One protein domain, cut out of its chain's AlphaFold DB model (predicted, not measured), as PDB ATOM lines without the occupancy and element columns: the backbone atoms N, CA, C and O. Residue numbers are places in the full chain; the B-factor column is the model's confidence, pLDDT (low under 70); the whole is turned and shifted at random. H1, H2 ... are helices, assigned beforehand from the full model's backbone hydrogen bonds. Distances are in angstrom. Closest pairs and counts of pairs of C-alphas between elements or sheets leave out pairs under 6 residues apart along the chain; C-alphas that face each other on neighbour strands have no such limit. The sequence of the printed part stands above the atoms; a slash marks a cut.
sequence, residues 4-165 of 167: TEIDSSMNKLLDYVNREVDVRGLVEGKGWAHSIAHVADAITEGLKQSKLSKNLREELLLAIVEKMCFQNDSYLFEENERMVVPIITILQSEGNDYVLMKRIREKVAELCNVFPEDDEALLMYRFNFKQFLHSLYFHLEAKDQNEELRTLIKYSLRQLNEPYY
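What this domain is: This is residues 4 to 165 of the 167 residues of an uncharacterized protein of Oceanobacillus limi (UniProt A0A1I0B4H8). A bundle of seven helices in two layers: H1, H3 and H5 run side by side in one, and H2, H4, H6 and H7 make the other, where H2 and H4 are side by side and H6, the longest helix, slants across H4 at a steep tilt of 50 degrees. H7 runs alongside both H5 and H6, touching each, on the side of the bundle away from H1 and H2, and the long link between H1 and H2 folds back on itself as a loop in which residues 26 to 27 pair antiparallel with residues 31 to 32. The bundle, H1 to H7, is up and down, each helix running against the one before it. The printed part has 162 residues with eight named helices, H1 to H8 in order, and no named strand; the class is all helix. The whole is compact, with a radius of gyration of the C-alphas of 15.8 A and spans of 49 by 44 by 26 A.

Where its parts are: H6, residues 120 to 142, measures 32.8 A from first to last C-alpha, with C-alpha 120 at (-6.511, -19.792, -111.457). Before it come H5, residues 98 to 112 and 20.8 A, and H4, residues 79 to 94 and 24.0 A. H3 is residues 54 to 67, 19.9 A; H2 is residues 35 to 47, 18.1 A; H1 is residues 4 to 19, 22.6 A, beginning at C-alpha 4 (-47.241, -21.766, -100.531). After H6 come H7, residues 147 to 160 and 19.9 A, and the four-residue H8, residues 162 to 165, ending at C-alpha 165 (-5.914, -30.556, -129.248).

How they stand to each other: H6 touches H4 at a steep tilt of 50 degrees, the closest C-alphas being those of Asn 80 and Phe 132, 5.2 A apart. H6 and H7 form a hairpin, closest at Tyr 137 and Arg 150, with C-alphas 5.7 A apart. H7 touches H5 at a shallow tilt of 10 degrees, the same way, with the closest C-alphas, Cys 112 and Leu 160, 6.1 A apart. With residues 99 to 104 alone, H5 touches H3; the closest C-alphas, Leu 61 and Leu 100, are 7.2 A apart. H4 touches H2, closest at the C-alphas of Thr 44 and Pro 86, 4.6 A. H1 touches H3, closest at the C-alphas of Leu 14 and Leu 60, 6.2 A. H7 and H8 meet only through their link, while H1 and H7, for instance, are apart. Every O i to N i+4 pair is within hydrogen-bond range in H1, H2, H3, H5, H6 and H7; in H4 9 of 12 are, and H8 is too short for such a pair.

The domain as a whole: The C-alphas farthest apart, those of Thr 4 and Tyr 165, are 51.1 A apart. The printed part has no cut. The links H1 to H2 and H3 to H4 are long. Mean pLDDT of the printed part is 94.3; residues 114 to 117 are under 70.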
ATOM      1  N   THR A   4     -47.924 -22.939-101.092       91.44
ATOM      2  CA  THR A   4     -47.241 -21.766-100.531       91.44
ATOM      3  C   THR A   4     -46.078 -22.138 -99.611       91.44
ATOM      4  O   THR A   4     -45.030 -21.501 -99.661       91.44
ATOM      5  N   GLU A   5     -46.225 -23.175 -98.783       94.31
ATOM      6  CA  GLU A   5     -45.135 -23.646 -97.916       94.31
ATOM      7  C   GLU A   5     -43.986 -24.267 -98.721       94.31
ATOM      8  O   GLU A   5     -42.821 -24.087 -98.362       94.31
ATOM      9  N   ILE A   6     -44.309 -24.988 -99.801       95.12
ATOM     10  CA  ILE A   6     -43.318 -25.596-100.698       95.12
ATOM     11  C   ILE A   6     -42.531 -24.494-101.397       95.12
ATOM     12  O   ILE A   6     -41.312 -24.440-101.247       95.12
ATOM     13  N   ASP A   7     -43.218 -23.564-102.061       95.19
ATOM     14  CA  ASP A   7     -42.574 -22.451-102.756       95.19
ATOM     15  C   ASP A   7     -41.766 -21.579-101.785       95.19
ATOM     16  O   ASP A   7     -40.643 -21.192-102.094       95.19
ATOM     17  N   SER A   8     -42.270 -21.305-100.576       96.94
ATOM     18  CA  SER A   8     -41.517 -20.540 -99.570       96.94
ATOM     19  C   SER A   8     -40.225 -21.243 -99.143       96.94
ATOM     20  O   SER A   8     -39.191 -20.591 -98.992       96.94
ATOM     21  N   SER A   9     -40.264 -22.564 -98.963       97.06
ATOM     22  CA  SER A   9     -39.083 -23.349 -98.584       97.06
ATOM     23  C   SER A   9     -38.070 -23.408 -99.726       97.06
ATOM     24  O   SER A   9     -36.879 -23.196 -99.512       97.06
ATOM     25  N   MET A  10     -38.552 -23.610-100.952       97.88
ATOM     26  CA  MET A  10     -37.714 -23.681-102.144       97.88
ATOM     27  C   MET A  10     -37.105 -22.331-102.527       97.88
ATOM     28  O   MET A  10     -35.956 -22.295-102.950       97.88
ATOM     29  N   ASN A  11     -37.799 -21.219-102.282       98.12
ATOM     30  CA  ASN A  11     -37.229 -19.877-102.435       98.12
ATOM     31  C   ASN A  11     -36.082 -19.612-101.453       98.12
ATOM     32  O   ASN A  11     -35.076 -19.014-101.821       98.12
ATOM     33  N   LYS A  12     -36.200 -20.072-100.202       98.19
ATOM     34  CA  LYS A  12     -35.096 -19.964 -99.230       98.19
ATOM     35  C   LYS A  12     -33.897 -20.802 -99.654       98.19
ATOM     36  O   LYS A  12     -32.765 -20.365 -99.487       98.19
ATOM     37  N   LEU A  13     -34.149 -21.988-100.206       98.00
ATOM     38  CA  LEU A  13     -33.088 -22.832-100.738       98.00
ATOM     39  C   LEU A  13     -32.427 -22.188-101.962       98.00
ATOM     40  O   LEU A  13     -31.207 -22.174-102.041       98.00
ATOM     41  N   LEU A  14     -33.205 -21.586-102.863       98.44
ATOM     42  CA  LEU A  14     -32.693 -20.809-103.991       98.44
ATOM     43  C   LEU A  14     -31.800 -19.641-103.528       98.44
ATOM     44  O   LEU A  14     -30.691 -19.493-104.037       98.44
ATOM     45  N   ASP A  15     -32.238 -18.852-102.537       98.38
ATOM     46  CA  ASP A  15     -31.414 -17.783-101.941       98.38
ATOM     47  C   ASP A  15     -30.111 -18.342-101.359       98.38
ATOM     48  O   ASP A  15     -29.033 -17.805-101.610       98.38
ATOM     49  N   TYR A  16     -30.200 -19.462-100.636       98.19
ATOM     50  CA  TYR A  16     -29.034 -20.134-100.074       98.19
ATOM     51  C   TYR A  16     -28.041 -20.555-101.164       98.19
ATOM     52  O   TYR A  16     -26.871 -20.196-101.077       98.19
ATOM     53  N   VAL A  17     -28.495 -21.223-102.233       97.69
ATOM     54  CA  VAL A  17     -27.622 -21.617-103.353       97.69
ATOM     55  C   VAL A  17     -26.925 -20.409-103.956       97.69
ATOM     56  O   VAL A  17     -25.711 -20.430-104.138       97.69
ATOM     57  N   ASN A  18     -27.655 -19.331-104.226       97.50
ATOM     58  CA  ASN A  18     -27.068 -18.140-104.837       97.50
ATOM     59  C   ASN A  18     -25.995 -17.487-103.953       97.50
ATOM     60  O   ASN A  18     -25.068 -16.869-104.474       97.50
ATOM     61  N   ARG A  19     -26.091 -17.646-102.631       97.31
ATOM     62  CA  ARG A  19     -25.211 -16.997-101.651       97.31
ATOM     63  C   ARG A  19     -24.122 -17.901-101.082       97.31
ATOM     64  O   ARG A  19     -23.206 -17.382-100.451       97.31
ATOM     65  N   GLU A  20     -24.214 -19.212-101.283       96.75
ATOM     66  CA  GLU A  20     -23.243 -20.169-100.755       96.75
ATOM     67  C   GLU A  20     -21.879 -19.999-101.435       96.75
ATOM     68  O   GLU A  20     -21.781 -19.986-102.667       96.75
ATOM     69  N   VAL A  21     -20.833 -19.881-100.621       95.88
ATOM     70  CA  VAL A  21     -19.439 -19.668-101.047       95.88
ATOM     71  C   VAL A  21     -18.493 -20.738-100.505       95.88
ATOM     72  O   VAL A  21     -17.381 -20.873-101.007       95.88
ATOM     73  N   ASP A  22     -18.913 -21.494 -99.493       95.50
ATOM     74  CA  ASP A  22     -18.205 -22.642 -98.951       95.50
ATOM     75  C   ASP A  22     -18.684 -23.911 -99.659       95.50
ATOM     76  O   ASP A  22     -19.706 -24.500 -99.310       95.50
ATOM     77  N   VAL A  23     -17.930 -24.316-100.679       95.56
ATOM     78  CA  VAL A  23     -18.175 -25.534-101.469       95.56
ATOM     79  C   VAL A  23     -17.270 -26.690-101.041       95.56
ATOM     80  O   VAL A  23     -17.077 -27.653-101.776       95.56
ATOM     81  N   ARG A  24     -16.642 -26.592 -99.865       95.38
ATOM     82  CA  ARG A  24     -15.718 -27.633 -99.415       95.38
ATOM     83  C   ARG A  24     -16.489 -28.896 -99.055       95.38
ATOM     84  O   ARG A  24     -17.538 -28.859 -98.413       95.38
ATOM     85  N   GLY A  25     -15.888 -30.035 -99.377       92.25
ATOM     86  CA  GLY A  25     -16.378 -31.331 -98.931       92.25
ATOM     87  C   GLY A  25     -15.925 -31.668 -97.510       92.25
ATOM     88  O   GLY A  25     -16.467 -31.160 -96.528       92.25
ATOM     89  N   LEU A  26     -14.942 -32.560 -97.370       93.81
ATOM     90  CA  LEU A  26     -14.374 -32.916 -96.069       93.81
ATOM     91  C   LEU A  26     -13.446 -31.813 -95.547       93.81
ATOM     92  O   LEU A  26     -12.433 -31.501 -96.170       93.81
ATOM     93  N   VAL A  27     -13.747 -31.283 -94.363       94.88
ATOM     94  CA  VAL A  27     -12.890 -30.328 -93.658       94.88
ATOM     95  C   VAL A  27     -12.214 -31.028 -92.483       94.88
ATOM     96  O   VAL A  27     -12.871 -31.537 -91.570       94.88
ATOM     97  N   GLU A  28     -10.882 -31.047 -92.492       94.19
ATOM     98  CA  GLU A  28     -10.084 -31.694 -91.451       94.19
ATOM     99  C   GLU A  28     -10.450 -31.172 -90.051       94.19
ATOM    100  O   GLU A  28     -10.604 -29.970 -89.821       94.19
ATOM    101  N   GLY A  29     -10.667 -32.099 -89.113       96.31
ATOM    102  CA  GLY A  29     -11.074 -31.794 -87.738       96.31
ATOM    103  C   GLY A  29     -12.507 -31.269 -87.564       96.31
ATOM    104  O   GLY A  29     -12.951 -31.137 -86.425       96.31
ATOM    105  N   LYS A  30     -13.248 -30.990 -88.648       94.88
ATOM    106  CA  LYS A  30     -14.639 -30.493 -88.609       94.88
ATOM    107  C   LYS A  30     -15.652 -31.446 -89.243       94.88
ATOM    108  O   LYS A  30     -16.838 -31.348 -88.942       94.88
ATOM    109  N   GLY A  31     -15.192 -32.384 -90.067       94.44
ATOM    110  CA  GLY A  31     -16.050 -33.329 -90.775       94.44
ATOM    111  C   GLY A  31     -16.569 -32.763 -92.095       94.44
ATOM    112  O   GLY A  31     -15.958 -31.881 -92.693       94.44
ATOM    113  N   TRP A  32     -17.668 -33.325 -92.585       95.06
ATOM    114  CA  TRP A  32     -18.229 -32.998 -93.893       95.06
ATOM    115  C   TRP A  32     -18.974 -31.660 -93.855       95.06
ATOM    116  O   TRP A  32     -19.970 -31.540 -93.147       95.06
ATOM    117  N   ALA A  33     -18.499 -30.673 -94.620       94.69
ATOM    118  CA  ALA A  33     -19.252 -29.453 -94.892       94.69
ATOM    119  C   ALA A  33     -20.360 -29.741 -95.921       94.69
ATOM    120  O   ALA A  33     -21.531 -29.586 -95.584       94.69
ATOM    121  N   HIS A  34     -20.016 -30.265 -97.110       92.50
ATOM    122  CA  HIS A  34     -20.958 -30.898 -98.061       92.50
ATOM    123  C   HIS A  34     -22.209 -30.061 -98.382       92.50
ATOM    124  O   HIS A  34     -23.299 -30.596 -98.623       92.50
ATOM    125  N   SER A  35     -22.075 -28.734 -98.375       95.50
ATOM    126  CA  SER A  35     -23.201 -27.815 -98.560       95.50
ATOM    127  C   SER A  35     -23.900 -28.071 -99.899       95.50
ATOM    128  O   SER A  35     -25.127 -28.153 -99.961       95.50
ATOM    129  N   ILE A  36     -23.124 -28.302-100.957       97.38
ATOM    130  CA  ILE A  36     -23.605 -28.497-102.326       97.38
ATOM    131  C   ILE A  36     -24.283 -29.852-102.483       97.38
ATOM    132  O   ILE A  36     -25.344 -29.944-103.098       97.38
ATOM    133  N   ALA A  37     -23.734 -30.890-101.855       96.44
ATOM    134  CA  ALA A  37     -24.395 -32.183-101.761       96.44
ATOM    135  C   ALA A  37     -25.779 -32.078-101.094       96.44
ATOM    136  O   ALA A  37     -26.758 -32.606-101.618       96.44
ATOM    137  N   HIS A  38     -25.878 -31.385 -99.958       96.75
ATOM    138  CA  HIS A  38     -27.150 -31.216 -99.250       96.75
ATOM    139  C   HIS A  38     -28.145 -30.346-100.020       96.75
ATOM    140  O   HIS A  38     -29.344 -30.632-100.022       96.75
ATOM    141  N   VAL A  39     -27.652 -29.316-100.709       97.31
ATOM    142  CA  VAL A  39     -28.443 -28.517-101.647       97.31
ATOM    143  C   VAL A  39     -29.026 -29.391-102.745       97.31
ATOM    144  O   VAL A  39     -30.226 -29.300-102.998       97.31
ATOM    145  N   ALA A  40     -28.215 -30.241-103.377       98.19
ATOM    146  CA  ALA A  40     -28.673 -31.116-104.448       98.19
ATOM    147  C   ALA A  40     -29.837 -31.999-103.979       98.19
ATOM    148  O   ALA A  40     -30.899 -31.999-104.603       98.19
ATOM    149  N   ASP A  41     -29.665 -32.666-102.834       98.25
ATOM    150  CA  ASP A  41     -30.676 -33.547-102.244       98.25
ATOM    151  C   ASP A  41     -31.973 -32.781-101.931       98.25
ATOM    152  O   ASP A  41     -33.072 -33.200-102.310       98.25
ATOM    153  N   ALA A  42     -31.856 -31.618-101.283       98.06
ATOM    154  CA  ALA A  42     -33.005 -30.800-100.911       98.06
ATOM    155  C   ALA A  42     -33.747 -30.244-102.139       98.06
ATOM    156  O   ALA A  42     -34.983 -30.263-102.173       98.06
ATOM    157  N   ILE A  43     -33.019 -29.802-103.174       98.25
ATOM    158  CA  ILE A  43     -33.626 -29.348-104.429       98.25
ATOM    159  C   ILE A  43     -34.357 -30.500-105.109       98.25
ATOM    160  O   ILE A  43     -35.508 -30.331-105.517       98.25
ATOM    161  N   THR A  44     -33.739 -31.676-105.196       98.19
ATOM    162  CA  THR A  44     -34.359 -32.862-105.795       98.19
ATOM    163  C   THR A  44     -35.679 -33.224-105.115       98.19
ATOM    164  O   THR A  44     -36.669 -33.473-105.809       98.19
ATOM    165  N   GLU A  45     -35.751 -33.211-103.782       97.38
ATOM    166  CA  GLU A  45     -37.005 -33.490-103.066       97.38
ATOM    167  C   GLU A  45     -38.076 -32.412-103.289       97.38
ATOM    168  O   GLU A  45     -39.262 -32.732-103.438       97.38
ATOM    169  N   GLY A  46     -37.668 -31.145-103.387       96.56
ATOM    170  CA  GLY A  46     -38.552 -30.043-103.765       96.56
ATOM    171  C   GLY A  46     -39.137 -30.209-105.168       96.56
ATOM    172  O   GLY A  46     -40.347 -30.093-105.362       96.56
ATOM    173  N   LEU A  47     -38.299 -30.559-106.144       96.06
ATOM    174  CA  LEU A  47     -38.692 -30.774-107.541       96.06
ATOM    175  C   LEU A  47     -39.654 -31.955-107.724       96.06
ATOM    176  O   LEU A  47     -40.447 -31.962-108.669       96.06
ATOM    177  N   LYS A  48     -39.652 -32.935-106.818       95.31
ATOM    178  CA  LYS A  48     -40.633 -34.035-106.824       95.31
ATOM    179  C   LYS A  48     -42.034 -33.592-106.389       95.31
ATOM    180  O   LYS A  48     -43.003 -34.315-106.619       95.31
ATOM    181  N   GLN A  49     -42.180 -32.412-105.785       95.06
ATOM    182  CA  GLN A  49     -43.483 -31.917-105.347       95.06
ATOM    183  C   GLN A  49     -44.311 -31.396-106.528       95.06
ATOM    184  O   GLN A  49     -43.978 -30.387-107.147       95.06
ATOM    185  N   SER A  50     -45.466 -32.013-106.787       91.31
ATOM    186  CA  SER A  50     -46.371 -31.623-107.885       91.31
ATOM    187  C   SER A  50     -46.937 -30.201-107.776       91.31
ATOM    188  O   SER A  50     -47.425 -29.657-108.761       91.31
ATOM    189  N   LYS A  51     -46.883 -29.601-106.581       94.50
ATOM    190  CA  LYS A  51     -47.377 -28.245-106.300       94.50
ATOM    191  C   LYS A  51     -46.318 -27.151-106.452       94.50
ATOM    192  O   LYS A  51     -46.685 -25.987-106.345       94.50
ATOM    193  N   LEU A  52     -45.048 -27.511-106.655       95.12
ATOM    194  CA  LEU A  52     -43.971 -26.544-106.870       95.12
ATOM    195  C   LEU A  52     -44.221 -25.786-108.175       95.12
ATOM    196  O   LEU A  52     -44.411 -26.414-109.225       95.12
ATOM    197  N   SER A  53     -44.206 -24.457-108.109       94.06
ATOM    198  CA  SER A  53     -44.472 -23.620-109.278       94.06
ATOM    199  C   SER A  53     -43.422 -23.792-110.380       94.06
ATOM    200  O   SER A  53     -42.232 -23.978-110.126       94.06
ATOM    201  N   LYS A  54     -43.869 -23.703-111.639       92.38
ATOM    202  CA  LYS A  54     -42.995 -23.852-112.812       92.38
ATOM    203  C   LYS A  54     -41.889 -22.793-112.859       92.38
ATOM    204  O   LYS A  54     -40.749 -23.123-113.150       92.38
ATOM    205  N   ASN A  55     -42.213 -21.546-112.514       93.69
ATOM    206  CA  ASN A  55     -41.222 -20.469-112.472       93.69
ATOM    207  C   ASN A  55     -40.082 -20.805-111.505       93.69
ATOM    208  O   ASN A  55     -38.921 -20.680-111.869       93.69
ATOM    209  N   LEU A  56     -40.405 -21.318-110.313       95.56
ATOM    210  CA  LEU A  56     -39.389 -21.663-109.323       95.56
ATOM    211  C   LEU A  56     -38.548 -22.876-109.749       95.56
ATOM    212  O   LEU A  56     -37.361 -22.935-109.448       95.56
ATOM    213  N   ARG A  57     -39.123 -23.830-110.497       95.50
ATOM    214  CA  ARG A  57     -38.358 -24.929-111.118       95.50
ATOM    215  C   ARG A  57     -37.311 -24.402-112.098       95.50
ATOM    216  O   ARG A  57     -36.169 -24.854-112.060       95.50
ATOM    217  N   GLU A  58     -37.689 -23.439-112.934       95.50
ATOM    218  CA  GLU A  58     -36.781 -22.795-113.887       95.50
ATOM    219  C   GLU A  58     -35.694 -21.971-113.175       95.50
ATOM    220  O   GLU A  58     -34.517 -22.085-113.509       95.50
ATOM    221  N   GLU A  59     -36.053 -21.204-112.144       97.31
ATOM    222  CA  GLU A  59     -35.087 -20.445-111.338       97.31
ATOM    223  C   GLU A  59     -34.070 -21.360-110.644       97.31
ATOM    224  O   GLU A  59     -32.871 -21.079-110.661       97.31
ATOM    225  N   LEU A  60     -34.523 -22.490-110.088       97.56
ATOM    226  CA  LEU A  60     -33.642 -23.502-109.500       97.56
ATOM    227  C   LEU A  60     -32.721 -24.127-110.552       97.56
ATOM    228  O   LEU A  60     -31.534 -24.290-110.287       97.56
ATOM    229  N   LEU A  61     -33.236 -24.441-111.746       97.50
ATOM    230  CA  LEU A  61     -32.428 -24.948-112.857       97.50
ATOM    231  C   LEU A  61     -31.287 -23.989-113.197       97.50
ATOM    232  O   LEU A  61     -30.135 -24.408-113.314       97.50
ATOM    233  N   LEU A  62     -31.606 -22.704-113.343       97.62
ATOM    234  CA  LEU A  62     -30.619 -21.679-113.659       97.62
ATOM    235  C   LEU A  62     -29.606 -21.522-112.521       97.62
ATOM    236  O   LEU A  62     -28.407 -21.492-112.787       97.62
ATOM    237  N   ALA A  63     -30.058 -21.511-111.266       98.06
ATOM    238  CA  ALA A  63     -29.178 -21.424-110.103       98.06
ATOM    239  C   ALA A  63     -28.230 -22.626-109.973       98.06
ATOM    240  O   ALA A  63     -27.074 -22.449-109.596       98.06
ATOM    241  N   ILE A  64     -28.676 -23.838-110.327       98.12
ATOM    242  CA  ILE A  64     -27.810 -25.023-110.393       98.12
ATOM    243  C   ILE A  64     -26.697 -24.806-111.420       98.12
ATOM    244  O   ILE A  64     -25.525 -24.993-111.096       98.12
ATOM    245  N   VAL A  65     -27.049 -24.388-112.640       98.00
ATOM    246  CA  VAL A  65     -26.058 -24.150-113.701       98.00
ATOM    247  C   VAL A  65     -25.070 -23.060-113.285       98.00
ATOM    248  O   VAL A  65     -23.868 -23.251-113.450       98.00
ATOM    249  N   GLU A  66     -25.544 -21.964-112.683       97.25
ATOM    250  CA  GLU A  66     -24.667 -20.919-112.139       97.25
ATOM    251  C   GLU A  66     -23.766 -21.430-111.028       97.25
ATOM    252  O   GLU A  66     -22.589 -21.083-110.987       97.25
ATOM    253  N   LYS A  67     -24.289 -22.262-110.123       97.81
ATOM    254  CA  LYS A  67     -23.472 -22.800-109.044       97.81
ATOM    255  C   LYS A  67     -22.355 -23.660-109.616       97.81
ATOM    256  O   LYS A  67     -21.212 -23.428-109.275       97.81
ATOM    257  N   MET A  68     -22.636 -24.528-110.586       97.62
ATOM    258  CA  MET A  68     -21.621 -25.375-111.238       97.62
ATOM    259  C   MET A  68     -20.556 -24.603-112.039       97.62
ATOM    260  O   MET A  68     -19.616 -25.201-112.556       97.62
ATOM    261  N   CYS A  69     -20.677 -23.278-112.102       94.69
ATOM    262  CA  CYS A  69     -19.720 -22.333-112.666       94.69
ATOM    263  C   CYS A  69     -18.859 -21.627-111.594       94.69
ATOM    264  O   CYS A  69     -18.258 -20.590-111.875       94.69
ATOM    265  N   PHE A  70     -18.828 -22.129-110.356       95.69
ATOM    266  CA  PHE A  70     -18.087 -21.510-109.257       95.69
ATOM    267  C   PHE A  70     -16.582 -21.429-109.541       95.69
ATOM    268  O   PHE A  70     -15.996 -22.351-110.107       95.69
ATOM    269  N   GLN A  71     -15.969 -20.313-109.148       94.31
ATOM    270  CA  GLN A  71     -14.599 -19.961-109.541       94.31
ATOM    271  C   GLN A  71     -13.603 -20.031-108.381       94.31
ATOM    272  O   GLN A  71     -12.401 -20.081-108.615       94.31
ATOM    273  N   ASN A  72     -14.077 -20.013-107.131       93.75
ATOM    274  CA  ASN A  72     -13.185 -19.814-105.985       93.75
ATOM    275  C   ASN A  72     -12.626 -21.125-105.418       93.75
ATOM    276  O   ASN A  72     -11.698 -21.073-104.618       93.75
ATOM    277  N   ASP A  73     -13.212 -22.272-105.765       95.00
ATOM    278  CA  ASP A  73     -12.766 -23.594-105.318       95.00
ATOM    279  C   ASP A  73     -13.348 -24.683-106.237       95.00
ATOM    280  O   ASP A  73     -14.262 -24.418-107.026       95.00
ATOM    281  N   SER A  74     -12.826 -25.900-106.132       94.44
ATOM    282  CA  SER A  74     -13.249 -27.070-106.900       94.44
ATOM    283  C   SER A  74     -14.340 -27.872-106.193       94.44
ATOM    284  O   SER A  74     -14.343 -28.002-104.969       94.44
ATOM    285  N   TYR A  75     -15.223 -28.490-106.974       96.25
ATOM    286  CA  TYR A  75     -16.147 -29.495-106.450       96.25
ATOM    287  C   TYR A  75     -15.429 -30.824-106.222       96.25
ATOM    288  O   TYR A  75     -14.915 -31.439-107.158       96.25
ATOM    289  N   LEU A  76     -15.421 -31.284-104.971       94.75
ATOM    290  CA  LEU A  76     -14.824 -32.555-104.554       94.75
ATOM    291  C   LEU A  76     -15.906 -33.521-104.053       94.75
ATOM    292  O   LEU A  76     -17.043 -33.133-103.823       94.75
ATOM    293  N   PHE A  77     -15.543 -34.791-103.851       95.81
ATOM    294  CA  PHE A  77     -16.408 -35.802-103.218       95.81
ATOM    295  C   PHE A  77     -17.790 -35.960-103.878       95.81
ATOM    296  O   PHE A  77     -18.804 -36.101-103.191       95.81
ATOM    297  N   GLU A  78     -17.808 -35.982-105.214       95.50
ATOM    298  CA  GLU A  78     -19.003 -36.238-106.031       95.50
ATOM    299  C   GLU A  78     -20.083 -35.141-105.944       95.50
ATOM    300  O   GLU A  78     -21.250 -35.380-106.263       95.50
ATOM    301  N   GLU A  79     -19.737 -33.919-105.528       96.75
ATOM    302  CA  GLU A  79     -20.707 -32.816-105.468       96.75
ATOM    303  C   GLU A  79     -21.288 -32.456-106.844       96.75
ATOM    304  O   GLU A  79     -22.498 -32.247-106.965       96.75
ATOM    305  N   ASN A  80     -20.469 -32.478-107.900       96.06
ATOM    306  CA  ASN A  80     -20.921 -32.293-109.283       96.06
ATOM    307  C   ASN A  80     -21.893 -33.400-109.729       96.06
ATOM    308  O   ASN A  80     -22.907 -33.101-110.358       96.06
ATOM    309  N   GLU A  81     -21.631 -34.661-109.370       97.75
ATOM    310  CA  GLU A  81     -22.522 -35.793-109.671       97.75
ATOM    311  C   GLU A  81     -23.873 -35.641-108.969       97.75
ATOM    312  O   GLU A  81     -24.930 -35.853-109.570       97.75
ATOM    313  N   ARG A  82     -23.867 -35.206-107.704       97.75
ATOM    314  CA  ARG A  82     -25.109 -34.952-106.961       97.75
ATOM    315  C   ARG A  82     -25.905 -33.806-107.572       97.75
ATOM    316  O   ARG A  82     -27.116 -33.937-107.734       97.75
ATOM    317  N   MET A  83     -25.247 -32.731-107.996       97.75
ATOM    318  CA  MET A  83     -25.911 -31.581-108.624       97.75
ATOM    319  C   MET A  83     -26.509 -31.871-110.009       97.75
ATOM    320  O   MET A  83     -27.379 -31.127-110.463       97.75
ATOM    321  N   VAL A  84     -26.137 -32.975-110.663       98.12
ATOM    322  CA  VAL A  84     -26.821 -33.452-111.879       98.12
ATOM    323  C   VAL A  84     -28.210 -34.022-111.571       98.12
ATOM    324  O   VAL A  84     -29.133 -33.864-112.373       98.12
ATOM    325  N   VAL A  85     -28.408 -34.638-110.403       98.12
ATOM    326  CA  VAL A  85     -29.677 -35.281-110.013       98.12
ATOM    327  C   VAL A  85     -30.894 -34.341-110.100       98.12
ATOM    328  O   VAL A  85     -31.905 -34.749-110.694       98.12
ATOM    329  N   PRO A  86     -30.871 -33.097-109.580       97.62
ATOM    330  CA  PRO A  86     -32.000 -32.182-109.737       97.62
ATOM    331  C   PRO A  86     -32.254 -31.784-111.200       97.62
ATOM    332  O   PRO A  86     -33.415 -31.679-111.595       97.62
ATOM    333  N   ILE A  87     -31.219 -31.664-112.041       97.31
ATOM    334  CA  ILE A  87     -31.389 -31.398-113.480       97.31
ATOM    335  C   ILE A  87     -32.115 -32.553-114.166       97.31
ATOM    336  O   ILE A  87     -33.114 -32.339-114.854       97.31
ATOM    337  N   ILE A  88     -31.676 -33.790-113.928       96.38
ATOM    338  CA  ILE A  88     -32.346 -34.983-114.459       96.38
ATOM    339  C   ILE A  88     -33.799 -35.061-113.969       96.38
ATOM    340  O   ILE A  88     -34.691 -35.403-114.744       96.38
ATOM    341  N   THR A  89     -34.053 -34.688-112.711       95.94
ATOM    342  CA  THR A  89     -35.406 -34.648-112.132       95.94
ATOM    343  C   THR A  89     -36.313 -33.664-112.881       95.94
ATOM    344  O   THR A  89     -37.450 -34.008-113.205       95.94
ATOM    345  N   ILE A  90     -35.817 -32.465-113.212       94.00
ATOM    346  CA  ILE A  90     -36.566 -31.472-114.003       94.00
ATOM    347  C   ILE A  90     -36.863 -32.007-115.401       94.00
ATOM    348  O   ILE A  90     -38.028 -32.020-115.810       94.00
ATOM    349  N   LEU A  91     -35.839 -32.509-116.099       93.19
ATOM    350  CA  LEU A  91     -35.964 -33.015-117.469       93.19
ATOM    351  C   LEU A  91     -37.000 -34.141-117.577       93.19
ATOM    352  O   LEU A  91     -37.782 -34.172-118.523       93.19
ATOM    353  N   GLN A  92     -37.057 -35.026-116.581       90.62
ATOM    354  CA  GLN A  92     -38.047 -36.106-116.522       90.62
ATOM    355  C   GLN A  92     -39.473 -35.612-116.261       90.62
ATOM    356  O   GLN A  92     -40.426 -36.267-116.678       90.62
ATOM    357  N   SER A  93     -39.631 -34.482-115.567       85.94
ATOM    358  CA  SER A  93     -40.947 -33.938-115.213       85.94
ATOM    359  C   SER A  93     -41.547 -33.007-116.270       85.94
ATOM    360  O   SER A  93     -42.767 -32.975-116.417       85.94
ATOM    361  N   GLU A  94     -40.718 -32.260-117.006       80.00
ATOM    362  CA  GLU A  94     -41.184 -31.209-117.923       80.00
ATOM    363  C   GLU A  94     -40.898 -31.499-119.401       80.00
ATOM    364  O   GLU A  94     -41.555 -30.917-120.262       80.00
ATOM    365  N   GLY A  95     -39.928 -32.369-119.709       71.62
ATOM    366  CA  GLY A  95     -39.528 -32.706-121.082       71.62
ATOM    367  C   GLY A  95     -39.000 -31.529-121.914       71.62
ATOM    368  O   GLY A  95     -38.805 -31.682-123.114       71.62
ATOM    369  N   ASN A  96     -38.798 -30.354-121.307       78.62
ATOM    370  CA  ASN A  96     -38.299 -29.153-121.964       78.62
ATOM    371  C   ASN A  96     -36.903 -28.819-121.435       78.62
ATOM    372  O   ASN A  96     -36.734 -28.447-120.276       78.62
ATOM    373  N   ASP A  97     -35.910 -28.938-122.307       87.94
ATOM    374  CA  ASP A  97     -34.502 -28.661-122.044       87.94
ATOM    375  C   ASP A  97     -34.032 -27.326-122.645       87.94
ATOM    376  O   ASP A  97     -32.876 -26.950-122.457       87.94
ATOM    377  N   TYR A  98     -34.907 -26.556-123.304       94.25
ATOM    378  CA  TYR A  98     -34.532 -25.336-124.024       94.25
ATOM    379  C   TYR A  98     -33.787 -24.328-123.140       94.25
ATOM    380  O   TYR A  98     -32.744 -23.803-123.536       94.25
ATOM    381  N   VAL A  99     -34.302 -24.069-121.932       95.38
ATOM    382  CA  VAL A  99     -33.692 -23.118-120.988       95.38
ATOM    383  C   VAL A  99     -32.307 -23.600-120.554       95.38
ATOM    384  O   VAL A  99     -31.350 -22.827-120.580       95.38
ATOM    385  N   LEU A 100     -32.174 -24.894-120.248       97.19
ATOM    386  CA  LEU A 100     -30.901 -25.520-119.893       97.19
ATOM    387  C   LEU A 100     -29.894 -25.436-121.038       97.19
ATOM    388  O   LEU A 100     -28.770 -24.975-120.852       97.19
ATOM    389  N   MET A 101     -30.303 -25.842-122.237       98.00
ATOM    390  CA  MET A 101     -29.465 -25.821-123.428       98.00
ATOM    391  C   MET A 101     -29.004 -24.406-123.770       98.00
ATOM    392  O   MET A 101     -27.838 -24.198-124.109       98.00
ATOM    393  N   LYS A 102     -29.906 -23.421-123.689       98.06
ATOM    394  CA  LYS A 102     -29.565 -22.009-123.871       98.06
ATOM    395  C   LYS A 102     -28.520 -21.582-122.843       98.06
ATOM    396  O   LYS A 102     -27.495 -21.030-123.238       98.06
ATOM    397  N   ARG A 103     -28.728 -21.898-121.562       97.94
ATOM    398  CA  ARG A 103     -27.795 -21.495-120.508       97.94
ATOM    399  C   ARG A 103     -26.425 -22.154-120.646       97.94
ATOM    400  O   ARG A 103     -25.413 -21.475-120.512       97.94
ATOM    401  N   ILE A 104     -26.376 -23.438-121.006       98.31
ATOM    402  CA  ILE A 104     -25.119 -24.138-121.307       98.31
ATOM    403  C   ILE A 104     -24.383 -23.448-122.460       98.31
ATOM    404  O   ILE A 104     -23.189 -23.192-122.342       98.31
ATOM    405  N   ARG A 105     -25.069 -23.098-123.558       97.94
ATOM    406  CA  ARG A 105     -24.440 -22.391-124.692       97.94
ATOM    407  C   ARG A 105     -23.840 -21.051-124.273       97.94
ATOM    408  O   ARG A 105     -22.713 -20.761-124.659       97.94
ATOM    409  N   GLU A 106     -24.570 -20.265-123.485       96.94
ATOM    410  CA  GLU A 106     -24.092 -18.975-122.968       96.94
ATOM    411  C   GLU A 106     -22.819 -19.146-122.130       96.94
ATOM    412  O   GLU A 106     -21.833 -18.449-122.365       96.94
ATOM    413  N   LYS A 107     -22.806 -20.125-121.219       96.00
ATOM    414  CA  LYS A 107     -21.651 -20.425-120.361       96.00
ATOM    415  C   LYS A 107     -20.444 -20.933-121.133       96.00
ATOM    416  O   LYS A 107     -19.322 -20.506-120.886       96.00
ATOM    417  N   VAL A 108     -20.665 -21.802-122.115       95.62
ATOM    418  CA  VAL A 108     -19.593 -22.279-122.999       95.62
ATOM    419  C   VAL A 108     -19.003 -21.124-123.795       95.62
ATOM    420  O   VAL A 108     -17.787 -21.026-123.878       95.62
ATOM    421  N   ALA A 109     -19.831 -20.233-124.348       94.31
ATOM    422  CA  ALA A 109     -19.345 -19.076-125.095       94.31
ATOM    423  C   ALA A 109     -18.519 -18.125-124.211       94.31
ATOM    424  O   ALA A 109     -17.458 -17.674-124.635       94.31
ATOM    425  N   GLU A 110     -18.973 -17.862-122.980       92.00
ATOM    426  CA  GLU A 110     -18.227 -17.076-121.988       92.00
ATOM    427  C   GLU A 110     -16.845 -17.689-121.722       92.00
ATOM    428  O   GLU A 110     -15.833 -16.999-121.808       92.00
ATOM    429  N   LEU A 111     -16.794 -19.003-121.498       90.06
ATOM    430  CA  LEU A 111     -15.555 -19.721-121.214       90.06
ATOM    431  C   LEU A 111     -14.640 -19.845-122.440       90.06
ATOM    432  O   LEU A 111     -13.431 -19.717-122.308       90.06
ATOM    433  N   CYS A 112     -15.160 -20.085-123.643       87.94
ATOM    434  CA  CYS A 112     -14.341 -20.213-124.855       87.94
ATOM    435  C   CYS A 112     -13.604 -18.918-125.219       87.94
ATOM    436  O   CYS A 112     -12.503 -18.984-125.757       87.94
ATOM    437  N   ASN A 113     -14.173 -17.753-124.900       79.31
ATOM    438  CA  ASN A 113     -13.544 -16.457-125.175       79.31
ATOM    439  C   ASN A 113     -12.373 -16.134-124.236       79.31
ATOM    440  O   ASN A 113     -11.711 -15.112-124.411       79.31
ATOM    441  N   VAL A 114     -12.134 -16.977-123.229       67.88
ATOM    442  CA  VAL A 114     -11.177 -16.717-122.166       67.88
ATOM    443  C   VAL A 114     -10.390 -18.002-121.891       67.88
ATOM    444  O   VAL A 114     -10.859 -18.923-121.220       67.88
ATOM    445  N   PHE A 115      -9.172 -18.079-122.434       68.75
ATOM    446  CA  PHE A 115      -8.202 -19.127-122.101       68.75
ATOM    447  C   PHE A 115      -6.932 -18.495-121.520       68.75
ATOM    448  O   PHE A 115      -5.965 -18.268-122.244       68.75
ATOM    449  N   PRO A 116      -6.935 -18.136-120.228       65.88
ATOM    450  CA  PRO A 116      -5.751 -17.651-119.549       65.88
ATOM    451  C   PRO A 116      -5.055 -18.857-118.926       65.88
ATOM    452  O   PRO A 116      -5.573 -19.460-117.988       65.88
ATOM    453  N   GLU A 117      -3.880 -19.204-119.442       67.44
ATOM    454  CA  GLU A 117      -3.026 -20.221-118.813       67.44
ATOM    455  C   GLU A 117      -2.603 -19.809-117.387       67.44
ATOM    456  O   GLU A 117      -2.290 -20.674-116.575       67.44
ATOM    457  N   ASP A 118      -2.707 -18.513-117.053       74.88
ATOM    458  CA  ASP A 118      -2.218 -17.922-115.802       74.88
ATOM    459  C   ASP A 118      -3.314 -17.389-114.845       74.88
ATOM    460  O   ASP A 118      -2.986 -16.727-113.860       74.88
ATOM    461  N   ASP A 119      -4.610 -17.640-115.093       88.38
ATOM    462  CA  ASP A 119      -5.692 -17.224-114.173       88.38
ATOM    463  C   ASP A 119      -6.364 -18.440-113.524       88.38
ATOM    464  O   ASP A 119      -7.184 -19.139-114.125       88.38
ATOM    465  N   GLU A 120      -6.015 -18.674-112.260       89.50
ATOM    466  CA  GLU A 120      -6.511 -19.792-111.457       89.50
ATOM    467  C   GLU A 120      -8.040 -19.807-111.331       89.50
ATOM    468  O   GLU A 120      -8.646 -20.871-111.456       89.50
ATOM    469  N   ALA A 121      -8.684 -18.653-111.140       90.38
ATOM    470  CA  ALA A 121     -10.133 -18.582-110.956       90.38
ATOM    471  C   ALA A 121     -10.871 -18.953-112.249       90.38
ATOM    472  O   ALA A 121     -11.879 -19.664-112.228       90.38
ATOM    473  N   LEU A 122     -10.344 -18.524-113.398       89.56
ATOM    474  CA  LEU A 122     -10.892 -18.889-114.702       89.56
ATOM    475  C   LEU A 122     -10.623 -20.355-115.052       89.56
ATOM    476  O   LEU A 122     -11.506 -21.024-115.594       89.56
ATOM    477  N   LEU A 123      -9.454 -20.895-114.704       90.50
ATOM    478  CA  LEU A 123      -9.184 -22.328-114.834       90.50
ATOM    479  C   LEU A 123     -10.114 -23.155-113.937       90.50
ATOM    480  O   LEU A 123     -10.650 -24.168-114.394       90.50
ATOM    481  N   MET A 124     -10.379 -22.696-112.712       93.06
ATOM    482  CA  MET A 124     -11.305 -23.332-111.776       93.06
ATOM    483  C   MET A 124     -12.744 -23.309-112.292       93.06
ATOM    484  O   MET A 124     -13.420 -24.339-112.307       93.06
ATOM    485  N   TYR A 125     -13.186 -22.161-112.813       93.12
ATOM    486  CA  TYR A 125     -14.476 -22.021-113.484       93.12
ATOM    487  C   TYR A 125     -14.618 -23.064-114.605       93.12
ATOM    488  O   TYR A 125     -15.565 -23.860-114.627       93.12
ATOM    489  N   ARG A 126     -13.644 -23.113-115.522       93.69
ATOM    490  CA  ARG A 126     -13.639 -24.079-116.630       93.69
ATOM    491  C   ARG A 126     -13.663 -25.515-116.126       93.69
ATOM    492  O   ARG A 126     -14.387 -26.335-116.690       93.69
ATOM    493  N   PHE A 127     -12.864 -25.823-115.108       94.75
ATOM    494  CA  PHE A 127     -12.783 -27.151-114.517       94.75
ATOM    495  C   PHE A 127     -14.143 -27.591-113.974       94.75
ATOM    496  O   PHE A 127     -14.697 -28.573-114.465       94.75
ATOM    497  N   ASN A 128     -14.723 -26.828-113.049       97.25
ATOM    498  CA  ASN A 128     -15.996 -27.164-112.412       97.25
ATOM    499  C   ASN A 128     -17.119 -27.362-113.431       97.25
ATOM    500  O   ASN A 128     -17.831 -28.371-113.393       97.25
ATOM    501  N   PHE A 129     -17.223 -26.453-114.402       97.50
ATOM    502  CA  PHE A 129     -18.274 -26.548-115.403       97.50
ATOM    503  C   PHE A 129     -18.077 -27.750-116.338       97.50
ATOM    504  O   PHE A 129     -19.041 -28.449-116.654       97.50
ATOM    505  N   LYS A 130     -16.835 -28.066-116.733       97.25
ATOM    506  CA  LYS A 130     -16.538 -29.286-117.505       97.25
ATOM    507  C   LYS A 130     -16.886 -30.553-116.731       97.25
ATOM    508  O   LYS A 130     -17.496 -31.446-117.314       97.25
ATOM    509  N   GLN A 131     -16.527 -30.634-115.448       98.12
ATOM    510  CA  GLN A 131     -16.838 -31.802-114.618       98.12
ATOM    511  C   GLN A 131     -18.348 -32.010-114.507       98.12
ATOM    512  O   GLN A 131     -18.834 -33.120-114.712       98.12
ATOM    513  N   PHE A 132     -19.106 -30.934-114.299       98.56
ATOM    514  CA  PHE A 132     -20.564 -30.983-114.313       98.56
ATOM    515  C   PHE A 132     -21.135 -31.450-115.665       98.56
ATOM    516  O   PHE A 132     -22.007 -32.318-115.698       98.56
ATOM    517  N   LEU A 133     -20.626 -30.930-116.790       98.69
ATOM    518  CA  LEU A 133     -21.056 -31.351-118.127       98.69
ATOM    519  C   LEU A 133     -20.734 -32.825-118.414       98.69
ATOM    520  O   LEU A 133     -21.552 -33.511-119.025       98.69
ATOM    521  N   HIS A 134     -19.577 -33.324-117.971       98.56
ATOM    522  CA  HIS A 134     -19.231 -34.742-118.074       98.56
ATOM    523  C   HIS A 134     -20.234 -35.613-117.313       98.56
ATOM    524  O   HIS A 134     -20.807 -36.528-117.908       98.56
ATOM    525  N   SER A 135     -20.503 -35.291-116.046       98.56
ATOM    526  CA  SER A 135     -21.495 -35.996-115.232       98.56
ATOM    527  C   SER A 135     -22.876 -35.967-115.890       98.56
ATOM    528  O   SER A 135     -23.495 -37.010-116.103       98.56
ATOM    529  N   LEU A 136     -23.344 -34.790-116.321       98.50
ATOM    530  CA  LEU A 136     -24.650 -34.648-116.967       98.50
ATOM    531  C   LEU A 136     -24.748 -35.483-118.252       98.50
ATOM    532  O   LEU A 136     -25.756 -36.158-118.466       98.50
ATOM    533  N   TYR A 137     -23.704 -35.477-119.087       98.62
ATOM    534  CA  TYR A 137     -23.650 -36.283-120.307       98.62
ATOM    535  C   TYR A 137     -23.837 -37.771-120.002       98.62
ATOM    536  O   TYR A 137     -24.696 -38.410-120.611       98.62
ATOM    537  N   PHE A 138     -23.085 -38.315-119.042       98.38
ATOM    538  CA  PHE A 138     -23.139 -39.744-118.735       98.38
ATOM    539  C   PHE A 138     -24.446 -40.164-118.055       98.38
ATOM    540  O   PHE A 138     -24.945 -41.252-118.336       98.38
ATOM    541  N   HIS A 139     -25.070 -39.304-117.243       97.75
ATOM    542  CA  HIS A 139     -26.415 -39.579-116.714       97.75
ATOM    543  C   HIS A 139     -27.469 -39.643-117.823       97.75
ATOM    544  O   HIS A 139     -28.336 -40.521-117.800       97.75
ATOM    545  N   LEU A 140     -27.401 -38.736-118.801       96.81
ATOM    546  CA  LEU A 140     -28.304 -38.730-119.956       96.81
ATOM    547  C   LEU A 140     -28.046 -39.916-120.894       96.81
ATOM    548  O   LEU A 140     -28.984 -40.495-121.444       96.81
ATOM    549  N   GLU A 141     -26.783 -40.287-121.093       97.44
ATOM    550  CA  GLU A 141     -26.386 -41.443-121.900       97.44
ATOM    551  C   GLU A 141     -26.875 -42.747-121.262       97.44
ATOM    552  O   GLU A 141     -27.570 -43.523-121.915       97.44
ATOM    553  N   ALA A 142     -26.631 -42.942-119.962       96.69
ATOM    554  CA  ALA A 142     -27.037 -44.145-119.232       96.69
ATOM    555  C   ALA A 142     -28.560 -44.366-119.192       96.69
ATOM    556  O   ALA A 142     -29.018 -45.496-119.028       96.69
ATOM    557  N   LYS A 143     -29.355 -43.298-119.320       92.88
ATOM    558  CA  LYS A 143     -30.829 -43.359-119.331       92.88
ATOM    559  C   LYS A 143     -31.438 -43.392-120.730       92.88
ATOM    560  O   LYS A 143     -32.655 -43.466-120.849       92.88
ATOM    561  N   ASP A 144     -30.605 -43.287-121.755       93.38
ATOM    562  CA  ASP A 144     -30.993 -42.997-123.126       93.38
ATOM    563  C   ASP A 144     -31.952 -41.790-123.292       93.38
ATOM    564  O   ASP A 144     -32.995 -41.876-123.936       93.38
ATOM    565  N   GLN A 145     -31.636 -40.655-122.650       91.12
ATOM    566  CA  GLN A 145     -32.497 -39.462-122.604       91.12
ATOM    567  C   GLN A 145     -31.888 -38.241-123.311       91.12
ATOM    568  O   GLN A 145     -30.676 -38.037-123.286       91.12
ATOM    569  N   ASN A 146     -32.763 -37.395-123.874       93.19
ATOM    570  CA  ASN A 146     -32.473 -36.064-124.433       93.19
ATOM    571  C   ASN A 146     -31.266 -36.036-125.392       93.19
ATOM    572  O   ASN A 146     -30.227 -35.439-125.103       93.19
ATOM    573  N   GLU A 147     -31.400 -36.686-126.553       95.31
ATOM    574  CA  GLU A 147     -30.334 -36.784-127.561       95.31
ATOM    575  C   GLU A 147     -29.785 -35.417-128.006       95.31
ATOM    576  O   GLU A 147     -28.568 -35.264-128.171       95.31
ATOM    577  N   GLU A 148     -30.654 -34.413-128.152       96.44
ATOM    578  CA  GLU A 148     -30.249 -33.058-128.539       96.44
ATOM    579  C   GLU A 148     -29.337 -32.426-127.479       96.44
ATOM    580  O   GLU A 148     -28.252 -31.931-127.801       96.44
ATOM    581  N   LEU A 149     -29.716 -32.522-126.201       97.56
ATOM    582  CA  LEU A 149     -28.902 -32.056-125.083       97.56
ATOM    583  C   LEU A 149     -27.576 -32.823-124.982       97.56
ATOM    584  O   LEU A 149     -26.532 -32.196-124.811       97.56
ATOM    585  N   ARG A 150     -27.568 -34.153-125.152       97.94
ATOM    586  CA  ARG A 150     -26.312 -34.933-125.184       97.94
ATOM    587  C   ARG A 150     -25.381 -34.463-126.296       97.94
ATOM    588  O   ARG A 150     -24.179 -34.297-126.076       97.94
ATOM    589  N   THR A 151     -25.934 -34.222-127.483       98.38
ATOM    590  CA  THR A 151     -25.183 -33.724-128.642       98.38
ATOM    591  C   THR A 151     -24.616 -32.337-128.374       98.38
ATOM    592  O   THR A 151     -23.434 -32.095-128.642       98.38
ATOM    593  N   LEU A 152     -25.421 -31.449-127.783       98.56
ATOM    594  CA  LEU A 152     -24.974 -30.131-127.349       98.56
ATOM    595  C   LEU A 152     -23.806 -30.247-126.367       98.56
ATOM    596  O   LEU A 152     -22.758 -29.665-126.623       98.56
ATOM    597  N   ILE A 153     -23.951 -31.028-125.293       98.56
ATOM    598  CA  ILE A 153     -22.914 -31.177-124.263       98.56
ATOM    599  C   ILE A 153     -21.621 -31.728-124.867       98.56
ATOM    600  O   ILE A 153     -20.538 -31.211-124.596       98.56
ATOM    601  N   LYS A 154     -21.713 -32.730-125.748       98.38
ATOM    602  CA  LYS A 154     -20.549 -33.283-126.452       98.38
ATOM    603  C   LYS A 154     -19.832 -32.227-127.295       98.38
ATOM    604  O   LYS A 154     -18.601 -32.185-127.310       98.38
ATOM    605  N   TYR A 155     -20.576 -31.375-127.995       98.19
ATOM    606  CA  TYR A 155     -20.003 -30.271-128.765       98.19
ATOM    607  C   TYR A 155     -19.397 -29.189-127.859       98.19
ATOM    608  O   TYR A 155     -18.294 -28.717-128.123       98.19
ATOM    609  N   SER A 156     -20.066 -28.851-126.758       97.94
ATOM    610  CA  SER A 156     -19.579 -27.918-125.741       97.94
ATOM    611  C   SER A 156     -18.258 -28.370-125.123       97.94
ATOM    612  O   SER A 156     -17.300 -27.604-125.094       97.94
ATOM    613  N   LEU A 157     -18.162 -29.636-124.704       97.38
ATOM    614  CA  LEU A 157     -16.929 -30.218-124.171       97.38
ATOM    615  C   LEU A 157     -15.796 -30.203-125.204       97.38
ATOM    616  O   LEU A 157     -14.649 -29.946-124.849       97.38
ATOM    617  N   ARG A 158     -16.103 -30.433-126.490       95.81
ATOM    618  CA  ARG A 158     -15.111 -30.312-127.569       95.81
ATOM    619  C   ARG A 158     -14.576 -28.890-127.699       95.81
ATOM    620  O   ARG A 158     -13.365 -28.745-127.780       95.81
ATOM    621  N   GLN A 159     -15.441 -27.876-127.684       94.38
ATOM    622  CA  GLN A 159     -15.011 -26.474-127.734       94.38
ATOM    623  C   GLN A 159     -14.158 -26.097-126.519       94.38
ATOM    624  O   GLN A 159     -13.087 -25.522-126.666       94.38
ATOM    625  N   LEU A 160     -14.589 -26.479-125.313       93.00
ATOM    626  CA  LEU A 160     -13.847 -26.199-124.079       93.00
ATOM    627  C   LEU A 160     -12.489 -26.919-124.013       93.00
ATOM    628  O   LEU A 160     -11.625 -26.532-123.224       93.00
ATOM    629  N   ASN A 161     -12.294 -27.963-124.815       92.50
ATOM    630  CA  ASN A 161     -11.039 -28.700-124.901       92.50
ATOM    631  C   ASN A 161     -10.189 -28.328-126.115       92.50
ATOM    632  O   ASN A 161      -9.084 -28.845-126.221       92.50
ATOM    633  N   GLU A 162     -10.677 -27.461-127.005       91.44
ATOM    634  CA  GLU A 162      -9.992 -27.115-128.252       91.44
ATOM    635  C   GLU A 162      -8.527 -26.689-128.047       91.44
ATOM    636  O   GLU A 162      -7.676 -27.273-128.725       91.44
ATOM    637  N   PRO A 163      -8.186 -25.862-127.033       87.94
ATOM    638  CA  PRO A 163      -6.796 -25.483-126.781       87.94
ATOM    639  C   PRO A 163      -5.865 -26.679-126.542       87.94
ATOM    640  O   PRO A 163      -4.688 -26.615-126.869       87.94
ATOM    641  N   TYR A 164      -6.387 -27.798-126.026       87.69
ATOM    642  CA  TYR A 164      -5.609 -29.003-125.726       87.69
ATOM    643  C   TYR A 164      -5.391 -29.937-126.922       87.69
ATOM    644  O   TYR A 164      -4.631 -30.897-126.805       87.69
ATOM    645  N   TYR A 165      -6.048 -29.704-128.060       88.62
ATOM    646  CA  TYR A 165      -5.914 -30.556-129.248       88.62
ATOM    647  C   TYR A 165      -4.796 -30.115-130.200       88.62
ATOM    648  O   TYR A 165      -4.517 -30.818-131.172       88.62
TER     649      TYR A 165